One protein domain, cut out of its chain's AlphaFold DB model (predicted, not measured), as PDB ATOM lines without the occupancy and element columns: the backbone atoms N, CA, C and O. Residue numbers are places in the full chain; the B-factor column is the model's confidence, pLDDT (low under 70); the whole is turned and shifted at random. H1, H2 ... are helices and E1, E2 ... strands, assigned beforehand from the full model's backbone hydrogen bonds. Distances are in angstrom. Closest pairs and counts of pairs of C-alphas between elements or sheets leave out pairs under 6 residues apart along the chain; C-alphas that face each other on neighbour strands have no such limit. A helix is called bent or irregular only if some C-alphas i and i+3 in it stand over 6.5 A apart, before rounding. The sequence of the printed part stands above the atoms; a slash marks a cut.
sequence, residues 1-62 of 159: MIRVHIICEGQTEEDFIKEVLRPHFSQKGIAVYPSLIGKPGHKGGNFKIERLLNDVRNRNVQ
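AT A GLANCE: This is residues 1 to 62 of the 159 residues of the protein "DUF4276 family protein" of Cylindrospermopsis raciborskii CS-506_D (UniProt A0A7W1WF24). Two parallel strands, E1 and E2, lie side by side as a small sheet; the long helix H1 joins them and runs back alongside, packing mainly on E2. A long loop then leads away to the short helix H2, apart from E1 and H1, with residues 39 to 46 sticking out. The printed part has 62 residues, in the order E1, H1, E2, H2, and is of mixed class, with helices and strands. It is loose, with a radius of gyration of the C-alphas of 13.3 A, and elongated, spanning 40 by 25 by 18 A.

HOW THE PARTS SIT: Begin at E1, residues 2 to 8, and compare it with E2, residues 30 to 36: they are parallel neighbours, 25 degrees between their directions. Look for N 4 and O 31, 2.9 A apart, and N 33 and O 4, 2.8 A apart, both within hydrogen-bond range. Between the strands comes H1, residues 11 to 26; E1, H1 and E2 form a strand-helix-strand unit, two parallel neighbour strands with a helix between, its crossover right-handed. The closest C-alphas of H1 and E2 are those of Glu 14 and Pro 34, 5.3 A apart. H2, residues 49 to 56, is apart from E1 and from H1. O i to N i+4 pairs are within hydrogen-bond range in 9 of 12 for H1 and 2 of 4 for H2.

IN THESE COORDINATES: Find C-alpha 2 at (29.058, -36.732, 24.859); from there E1 runs 19.1 A to residue 8. H1 runs 20.9 A, with a kink of 34 degrees near residue 20; it is neither bent nor irregular, but only just: C-alphas 19 and 22 are 6.4 A apart. E2 runs 19.6 A. H2, 10.2 A long, ends at C-alpha 56, (18.863, -40.890, 41.080).

THE WHOLE: The C-alphas farthest apart are those of Gln 27 and Gly 45, 39.9 A. The printed part has no cut. The link from E2 to H2 is long, 12 residues. Residues 37 to 62 have pLDDT under 70.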
ATOM      1  N   MET A   1      31.043 -37.435  20.688       73.69
ATOM      2  CA  MET A   1      30.179 -36.362  21.227       73.69
ATOM      3  C   MET A   1      29.460 -36.902  22.445       73.69
ATOM      4  O   MET A   1      28.809 -37.936  22.333       73.69
ATOM      5  N   ILE A   2      29.620 -36.253  23.592       87.06
ATOM      6  CA  ILE A   2      29.058 -36.732  24.859       87.06
ATOM      7  C   ILE A   2      27.687 -36.110  25.054       87.06
ATOM      8  O   ILE A   2      27.510 -34.921  24.805       87.06
ATOM      9  N   ARG A   3      26.712 -36.919  25.473       86.06
ATOM     10  CA  ARG A   3      25.348 -36.467  25.753       86.06
ATOM     11  C   ARG A   3      25.103 -36.556  27.249       86.06
ATOM     12  O   ARG A   3      25.199 -37.638  27.820       86.06
ATOM     13  N   VAL A   4      24.781 -35.424  27.861       86.75
ATOM     14  CA  VAL A   4      24.471 -35.325  29.288       86.75
ATOM     15  C   VAL A   4      23.021 -34.897  29.423       86.75
ATOM     16  O   VAL A   4      22.622 -33.865  28.888       86.75
ATOM     17  N   HIS A   5      22.234 -35.692  30.138       84.44
ATOM     18  CA  HIS A   5      20.879 -35.319  30.520       84.44
ATOM     19  C   HIS A   5      20.908 -34.748  31.938       84.44
ATOM     20  O   HIS A   5      21.440 -35.388  32.844       84.44
ATOM     21  N   ILE A   6      20.372 -33.542  32.111       85.12
ATOM     22  CA  ILE A   6      20.296 -32.846  33.396       85.12
ATOM     23  C   ILE A   6      18.829 -32.795  33.802       85.12
ATOM     24  O   ILE A   6      17.985 -32.259  33.086       85.12
ATOM     25  N   ILE A   7      18.521 -33.386  34.946       80.25
ATOM     26  CA  ILE A   7      17.163 -33.424  35.465       80.25
ATOM     27  C   ILE A   7      16.857 -32.099  36.174       80.25
ATOM     28  O   ILE A   7      17.649 -31.637  36.989       80.25
ATOM     29  N   CYS A   8      15.723 -31.492  35.834       80.31
ATOM     30  CA  CYS A   8      15.286 -30.175  36.295       80.31
ATOM     31  C   CYS A   8      13.985 -30.307  37.084       80.31
ATOM     32  O   CYS A   8      13.082 -31.037  36.671       80.31
ATOM     33  N   GLU A   9      13.863 -29.582  38.191       77.50
ATOM     34  CA  GLU A   9      12.616 -29.548  38.960       77.50
ATOM     35  C   GLU A   9      11.588 -28.590  38.341       77.50
ATOM     36  O   GLU A   9      10.389 -28.875  38.372       77.50
ATOM     37  N   GLY A  10      12.035 -27.493  37.724       82.00
ATOM     38  CA  GLY A  10      11.169 -26.488  37.125       82.00
ATOM     39  C   GLY A  10      11.696 -25.895  35.819       82.00
ATOM     40  O   GLY A  10      12.768 -26.227  35.308       82.00
ATOM     41  N   GLN A  11      10.876 -25.002  35.257       86.94
ATOM     42  CA  GLN A  11      11.156 -24.337  33.982       86.94
ATOM     43  C   GLN A  11      12.395 -23.439  34.063       86.94
ATOM     44  O   GLN A  11      13.143 -23.342  33.099       86.94
ATOM     45  N   THR A  12      12.629 -22.802  35.214       89.62
ATOM     46  CA  THR A  12      13.774 -21.909  35.407       89.62
ATOM     47  C   THR A  12      15.099 -22.642  35.215       89.62
ATOM     48  O   THR A  12      15.962 -22.145  34.496       89.62
ATOM     49  N   GLU A  13      15.272 -23.834  35.803       90.75
ATOM     50  CA  GLU A  13      16.499 -24.613  35.612       90.75
ATOM     51  C   GLU A  13      16.625 -25.120  34.175       90.75
ATOM     52  O   GLU A  13      17.717 -25.100  33.604       90.75
ATOM     53  N   GLU A  14      15.510 -25.546  33.577       90.69
ATOM     54  CA  GLU A  14      15.485 -25.975  32.181       90.69
ATOM     55  C   GLU A  14      15.978 -24.859  31.249       90.69
ATOM     56  O   GLU A  14      16.841 -25.100  30.397       90.69
ATOM     57  N   ASP A  15      15.460 -23.646  31.420       93.31
ATOM     58  CA  ASP A  15      15.816 -22.496  30.597       93.31
ATOM     59  C   ASP A  15      17.250 -22.037  30.889       93.31
ATOM     60  O   ASP A  15      18.012 -21.782  29.960       93.31
ATOM     61  N   PHE A  16      17.699 -22.071  32.146       94.44
ATOM     62  CA  PHE A  16      19.102 -21.825  32.484       94.44
ATOM     63  C   PHE A  16      20.057 -22.793  31.766       94.44
ATOM     64  O   PHE A  16      21.089 -22.385  31.229       94.44
ATOM     65  N   ILE A  17      19.717 -24.081  31.695       94.12
ATOM     66  CA  ILE A  17      20.538 -25.057  30.970       94.12
ATOM     67  C   ILE A  17      20.537 -24.765  29.468       94.12
ATOM     68  O   ILE A  17      21.590 -24.868  28.837       94.12
ATOM     69  N   LYS A  18      19.381 -24.426  28.882       94.56
ATOM     70  CA  LYS A  18      19.264 -24.126  27.445       94.56
ATOM     71  C   LYS A  18      20.043 -22.878  27.050       94.56
ATOM     72  O   LYS A  18      20.741 -22.924  26.040       94.56
ATOM     73  N   GLU A  19      19.923 -21.818  27.838       95.69
ATOM     74  CA  GLU A  19      20.401 -20.486  27.472       95.69
ATOM     75  C   GLU A  19      21.818 -20.208  27.985       95.69
ATOM     76  O   GLU A  19      22.599 -19.554  27.299       95.69
ATOM     77  N   VAL A  20      22.200 -20.745  29.151       95.06
ATOM     78  CA  VAL A  20      23.510 -20.471  29.769       95.06
ATOM     79  C   VAL A  20      24.474 -21.642  29.606       95.06
ATOM     80  O   VAL A  20      25.590 -21.477  29.108       95.06
ATOM     81  N   LEU A  21      24.075 -22.850  30.014       94.94
ATOM     82  CA  LEU A  21      25.015 -23.977  30.064       94.94
ATOM     83  C   LEU A  21      25.260 -24.608  28.694       94.94
ATOM     84  O   LEU A  21      26.386 -24.999  28.387       94.94
ATOM     85  N   ARG A  22      24.236 -24.715  27.846       95.25
ATOM     86  CA  ARG A  22      24.371 -25.353  26.533       95.25
ATOM     87  C   ARG A  22      25.396 -24.654  25.636       95.25
ATOM     88  O   ARG A  22      26.237 -25.381  25.103       95.25
ATOM     89  N   PRO A  23      25.413 -23.313  25.483       95.31
ATOM     90  CA  PRO A  23      26.463 -22.647  24.713       95.31
ATOM     91  C   PRO A  23      27.868 -22.937  25.256       95.31
ATOM     92  O   PRO A  23      28.773 -23.243  24.480       95.31
ATOM     93  N   HIS A  24      28.034 -22.922  26.583       95.06
ATOM     94  CA  HIS A  24      29.309 -23.194  27.257       95.06
ATOM     95  C   HIS A  24      29.821 -24.619  27.002       95.06
ATOM     96  O   HIS A  24      30.974 -24.822  26.618       95.06
ATOM     97  N   PHE A  25      28.962 -25.625  27.171       94.56
ATOM     98  CA  PHE A  25      29.341 -27.029  26.999       94.56
ATOM     99  C   PHE A  25      29.478 -27.450  25.534       94.56
ATOM    100  O   PHE A  25      30.310 -28.308  25.220       94.56
ATOM    101  N   SER A  26      28.738 -26.813  24.623       92.56
ATOM    102  CA  SER A  26      28.838 -27.096  23.188       92.56
ATOM    103  C   SER A  26      30.250 -26.841  22.660       92.56
ATOM    104  O   SER A  26      30.748 -27.622  21.851       92.56
ATOM    105  N   GLN A  27      30.928 -25.798  23.153       90.12
ATOM    106  CA  GLN A  27      32.317 -25.488  22.789       90.12
ATOM    107  C   GLN A  27      33.310 -26.570  23.242       90.12
ATOM    108  O   GLN A  27      34.401 -26.682  22.691       90.12
ATOM    109  N   LYS A  28      32.923 -27.393  24.223       90.81
ATOM    110  CA  LYS A  28      33.713 -28.501  24.777       90.81
ATOM    111  C   LYS A  28      33.300 -29.867  24.210       90.81
ATOM    112  O   LYS A  28      33.731 -30.899  24.708       90.81
ATOM    113  N   GLY A  29      32.439 -29.908  23.186       92.50
ATOM    114  CA  GLY A  29      31.966 -31.164  22.587       92.50
ATOM    115  C   GLY A  29      30.985 -31.961  23.462       92.50
ATOM    116  O   GLY A  29      30.771 -33.159  23.220       92.50
ATOM    117  N   ILE A  30      30.381 -31.305  24.460       92.69
ATOM    118  CA  ILE A  30      29.381 -31.872  25.369       92.69
ATOM    119  C   ILE A  30      28.010 -31.280  25.029       92.69
ATOM    120  O   ILE A  30      27.788 -30.074  25.110       92.69
ATOM    121  N   ALA A  31      27.059 -32.141  24.682       91.94
ATOM    122  CA  ALA A  31      25.673 -31.764  24.446       91.94
ATOM    123  C   ALA A  31      24.846 -31.985  25.722       91.94
ATOM    124  O   ALA A  31      24.606 -33.130  26.117       91.94
ATOM    125  N   VAL A  32      24.408 -30.893  26.357       91.19
ATOM    126  CA  VAL A  32      23.557 -30.922  27.559       91.19
ATOM    127  C   VAL A  32      22.071 -30.779  27.203       91.19
ATOM    128  O   VAL A  32      21.671 -29.906  26.422       91.19
ATOM    129  N   TYR A  33      21.246 -31.643  27.792       87.44
ATOM    130  CA  TYR A  33      19.801 -31.709  27.574       87.44
ATOM    131  C   TYR A  33      19.063 -31.639  28.913       87.44
ATOM    132  O   TYR A  33      19.223 -32.553  29.721       87.44
ATOM    133  N   PRO A  34      18.256 -30.597  29.162       88.06
ATOM    134  CA  PRO A  34      17.412 -30.562  30.344       88.06
ATOM    135  C   PRO A  34      16.205 -31.496  30.188       88.06
ATOM    136  O   PRO A  34      15.680 -31.661  29.084       88.06
ATOM    137  N   SER A  35      15.751 -32.069  31.300       81.06
ATOM    138  CA  SER A  35      14.522 -32.862  31.389       81.06
ATOM    139  C   SER A  35      13.755 -32.482  32.655       81.06
ATOM    140  O   SER A  35      14.272 -32.677  33.752       81.06
ATOM    141  N   LEU A  36      12.521 -31.991  32.522       73.31
ATOM    142  CA  LEU A  36      11.659 -31.688  33.668       73.31
ATOM    143  C   LEU A  36      11.185 -32.961  34.385       73.31
ATOM    144  O   LEU A  36      10.795 -33.946  33.747       73.31
ATOM    145  N   ILE A  37      11.155 -32.923  35.716       67.19
ATOM    146  CA  ILE A  37      10.489 -33.944  36.529       67.19
ATOM    147  C   ILE A  37       8.985 -33.647  36.569       67.19
ATOM    148  O   ILE A  37       8.548 -32.633  37.102       67.19
ATOM    149  N   GLY A  38       8.176 -34.580  36.062       53.91
ATOM    150  CA  GLY A  38       6.710 -34.487  36.079       53.91
ATOM    151  C   GLY A  38       6.108 -33.988  34.758       53.91
ATOM    152  O   GLY A  38       6.761 -33.332  33.955       53.91
ATOM    153  N   LYS A  39       4.849 -34.359  34.483       44.28
ATOM    154  CA  LYS A  39       4.132 -33.911  33.275       44.28
ATOM    155  C   LYS A  39       3.588 -32.487  33.468       44.28
ATOM    156  O   LYS A  39       3.045 -32.216  34.543       44.28
ATOM    157  N   PRO A  40       3.595 -31.631  32.425       42.72
ATOM    158  CA  PRO A  40       2.867 -30.365  32.450       42.72
ATOM    159  C   PRO A  40       1.391 -30.622  32.790       42.72
ATOM    160  O   PRO A  40       0.734 -31.427  32.131       42.72
ATOM    161  N   GLY A  41       0.878 -29.980  33.843       44.25
ATOM    162  CA  GLY A  41      -0.542 -30.035  34.218       44.25
ATOM    163  C   GLY A  41      -0.940 -31.032  35.316       44.25
ATOM    164  O   GLY A  41      -2.085 -30.989  35.757       44.25
ATOM    165  N   HIS A  42      -0.038 -31.876  35.827       41.28
ATOM    166  CA  HIS A  42      -0.343 -32.731  36.983       41.28
ATOM    167  C   HIS A  42       0.290 -32.176  38.266       41.28
ATOM    168  O   HIS A  42       1.471 -32.388  38.530       41.28
ATOM    169  N   LYS A  43      -0.513 -31.491  39.097       41.72
ATOM    170  CA  LYS A  43      -0.155 -31.256  40.505       41.72
ATOM    171  C   LYS A  43      -0.110 -32.610  41.216       41.72
ATOM    172  O   LYS A  43      -1.091 -33.344  41.165       41.72
ATOM    173  N   GLY A  44       1.045 -32.899  41.817       51.25
ATOM    174  CA  GLY A  44       1.381 -34.036  42.682       51.25
ATOM    175  C   GLY A  44       0.319 -35.122  42.867       51.25
ATOM    176  O   GLY A  44      -0.676 -34.921  43.552       51.25
ATOM    177  N   GLY A  45       0.589 -36.314  42.334       44.19
ATOM    178  CA  GLY A  45      -0.194 -37.505  42.654       44.19
ATOM    179  C   GLY A  45       0.325 -38.754  41.949       44.19
ATOM    180  O   GLY A  45       0.167 -38.890  40.741       44.19
ATOM    181  N   ASN A  46       0.932 -39.661  42.721       42.88
ATOM    182  CA  ASN A  46       1.456 -40.980  42.331       42.88
ATOM    183  C   ASN A  46       2.564 -41.011  41.270       42.88
ATOM    184  O   ASN A  46       2.499 -41.671  40.232       42.88
ATOM    185  N   PHE A  47       3.663 -40.356  41.618       47.97
ATOM    186  CA  PHE A  47       4.964 -40.600  41.022       47.97
ATOM    187  C   PHE A  47       5.495 -41.966  41.510       47.97
ATOM    188  O   PHE A  47       5.735 -42.148  42.704       47.97
ATOM    189  N   LYS A  48       5.641 -42.963  40.621       53.69
ATOM    190  CA  LYS A  48       6.218 -44.271  40.991       53.69
ATOM    191  C   LYS A  48       7.708 -44.106  41.305       53.69
ATOM    192  O   LYS A  48       8.549 -44.131  40.408       53.69
ATOM    193  N   ILE A  49       7.996 -43.958  42.595       52.53
ATOM    194  CA  ILE A  49       9.316 -43.830  43.229       52.53
ATOM    195  C   ILE A  49      10.363 -44.827  42.686       52.53
ATOM    196  O   ILE A  49      11.531 -44.481  42.566       52.53
ATOM    197  N   GLU A  50       9.964 -46.022  42.258       53.50
ATOM    198  CA  GLU A  50      10.866 -47.062  41.738       53.50
ATOM    199  C   GLU A  50      11.571 -46.694  40.420       53.50
ATOM    200  O   GLU A  50      12.676 -47.167  40.164       53.50
ATOM    201  N   ARG A  51      10.972 -45.838  39.581       50.09
ATOM    202  CA  ARG A  51      11.564 -45.454  38.287       50.09
ATOM    203  C   ARG A  51      12.601 -44.336  38.426       50.09
ATOM    204  O   ARG A  51      13.617 -44.371  37.750       50.09
ATOM    205  N   LEU A  52      12.375 -43.404  39.353       55.00
ATOM    206  CA  LEU A  52      13.310 -42.326  39.692       55.00
ATOM    207  C   LEU A  52      14.445 -42.817  40.597       55.00
ATOM    208  O   LEU A  52      15.570 -42.367  40.447       55.00
ATOM    209  N   LEU A  53      14.208 -43.779  41.494       51.19
ATOM    210  CA  LEU A  53      15.271 -44.328  42.347       51.19
ATOM    211  C   LEU A  53      16.390 -45.032  41.558       51.19
ATOM    212  O   LEU A  53      17.524 -45.041  42.033       51.19
ATOM    213  N   ASN A  54      16.105 -45.572  40.367       48.62
ATOM    214  CA  ASN A  54      17.131 -46.110  39.464       48.62
ATOM    215  C   ASN A  54      17.909 -45.016  38.710       48.62
ATOM    216  O   ASN A  54      19.095 -45.204  38.455       48.62
ATOM    217  N   ASP A  55      17.287 -43.870  38.425       46.06
ATOM    218  CA  ASP A  55      17.949 -42.732  37.769       46.06
ATOM    219  C   ASP A  55      18.741 -41.854  38.767       46.06
ATOM    220  O   ASP A  55      19.767 -41.281  38.411       46.06
ATOM    221  N   VAL A  56      18.314 -41.784  40.037       47.66
ATOM    222  CA  VAL A  56      18.863 -40.890  41.080       47.66
ATOM    223  C   VAL A  56      19.963 -41.532  41.938       47.66
ATOM    224  O   VAL A  56      20.845 -40.822  42.418       47.66
ATOM    225  N   ARG A  57      19.978 -42.860  42.138       41.53
ATOM    226  CA  ARG A  57      20.899 -43.508  43.104       41.53
ATOM    227  C   ARG A  57      22.397 -43.353  42.814       41.53
ATOM    228  O   ARG A  57      23.180 -43.616  43.717       41.53
ATOM    229  N   ASN A  58      22.802 -42.929  41.614       39.62
ATOM    230  CA  ASN A  58      24.217 -42.887  41.228       39.62
ATOM    231  C   ASN A  58      24.772 -41.525  40.785       39.62
ATOM    232  O   ASN A  58      25.965 -41.479  40.496       39.62
ATOM    233  N   ARG A  59      23.985 -40.438  40.729       39.50
ATOM    234  CA  ARG A  59      24.456 -39.057  40.458       39.50
ATOM    235  C   ARG A  59      23.258 -38.107  40.462       39.50
ATOM    236  O   ARG A  59      22.490 -38.156  39.517       39.50
ATOM    237  N   ASN A  60      23.139 -37.203  41.431       38.00
ATOM    238  CA  ASN A  60      22.370 -35.971  41.242       38.00
ATOM    239  C   ASN A  60      22.997 -34.838  42.051       38.00
ATOM    240  O   ASN A  60      23.199 -34.963  43.256       38.00
ATOM    241  N   VAL A  61      23.298 -33.739  41.363       43.50
ATOM    242  CA  VAL A  61      23.561 -32.442  41.982       43.50
ATOM    243  C   VAL A  61      22.239 -31.704  41.994       43.50
ATOM    244  O   VAL A  61      21.694 -31.382  40.942       43.50
ATOM    245  N   GLN A  62      21.708 -31.495  43.191       51.41
ATOM    246  CA  GLN A  62      20.509 -30.708  43.407       51.41
ATOM    247  C   GLN A  62      20.948 -29.245  43.555       51.41
ATOM    248  O   GLN A  62      21.621 -28.894  44.524       51.41
TER     249      GLN A  62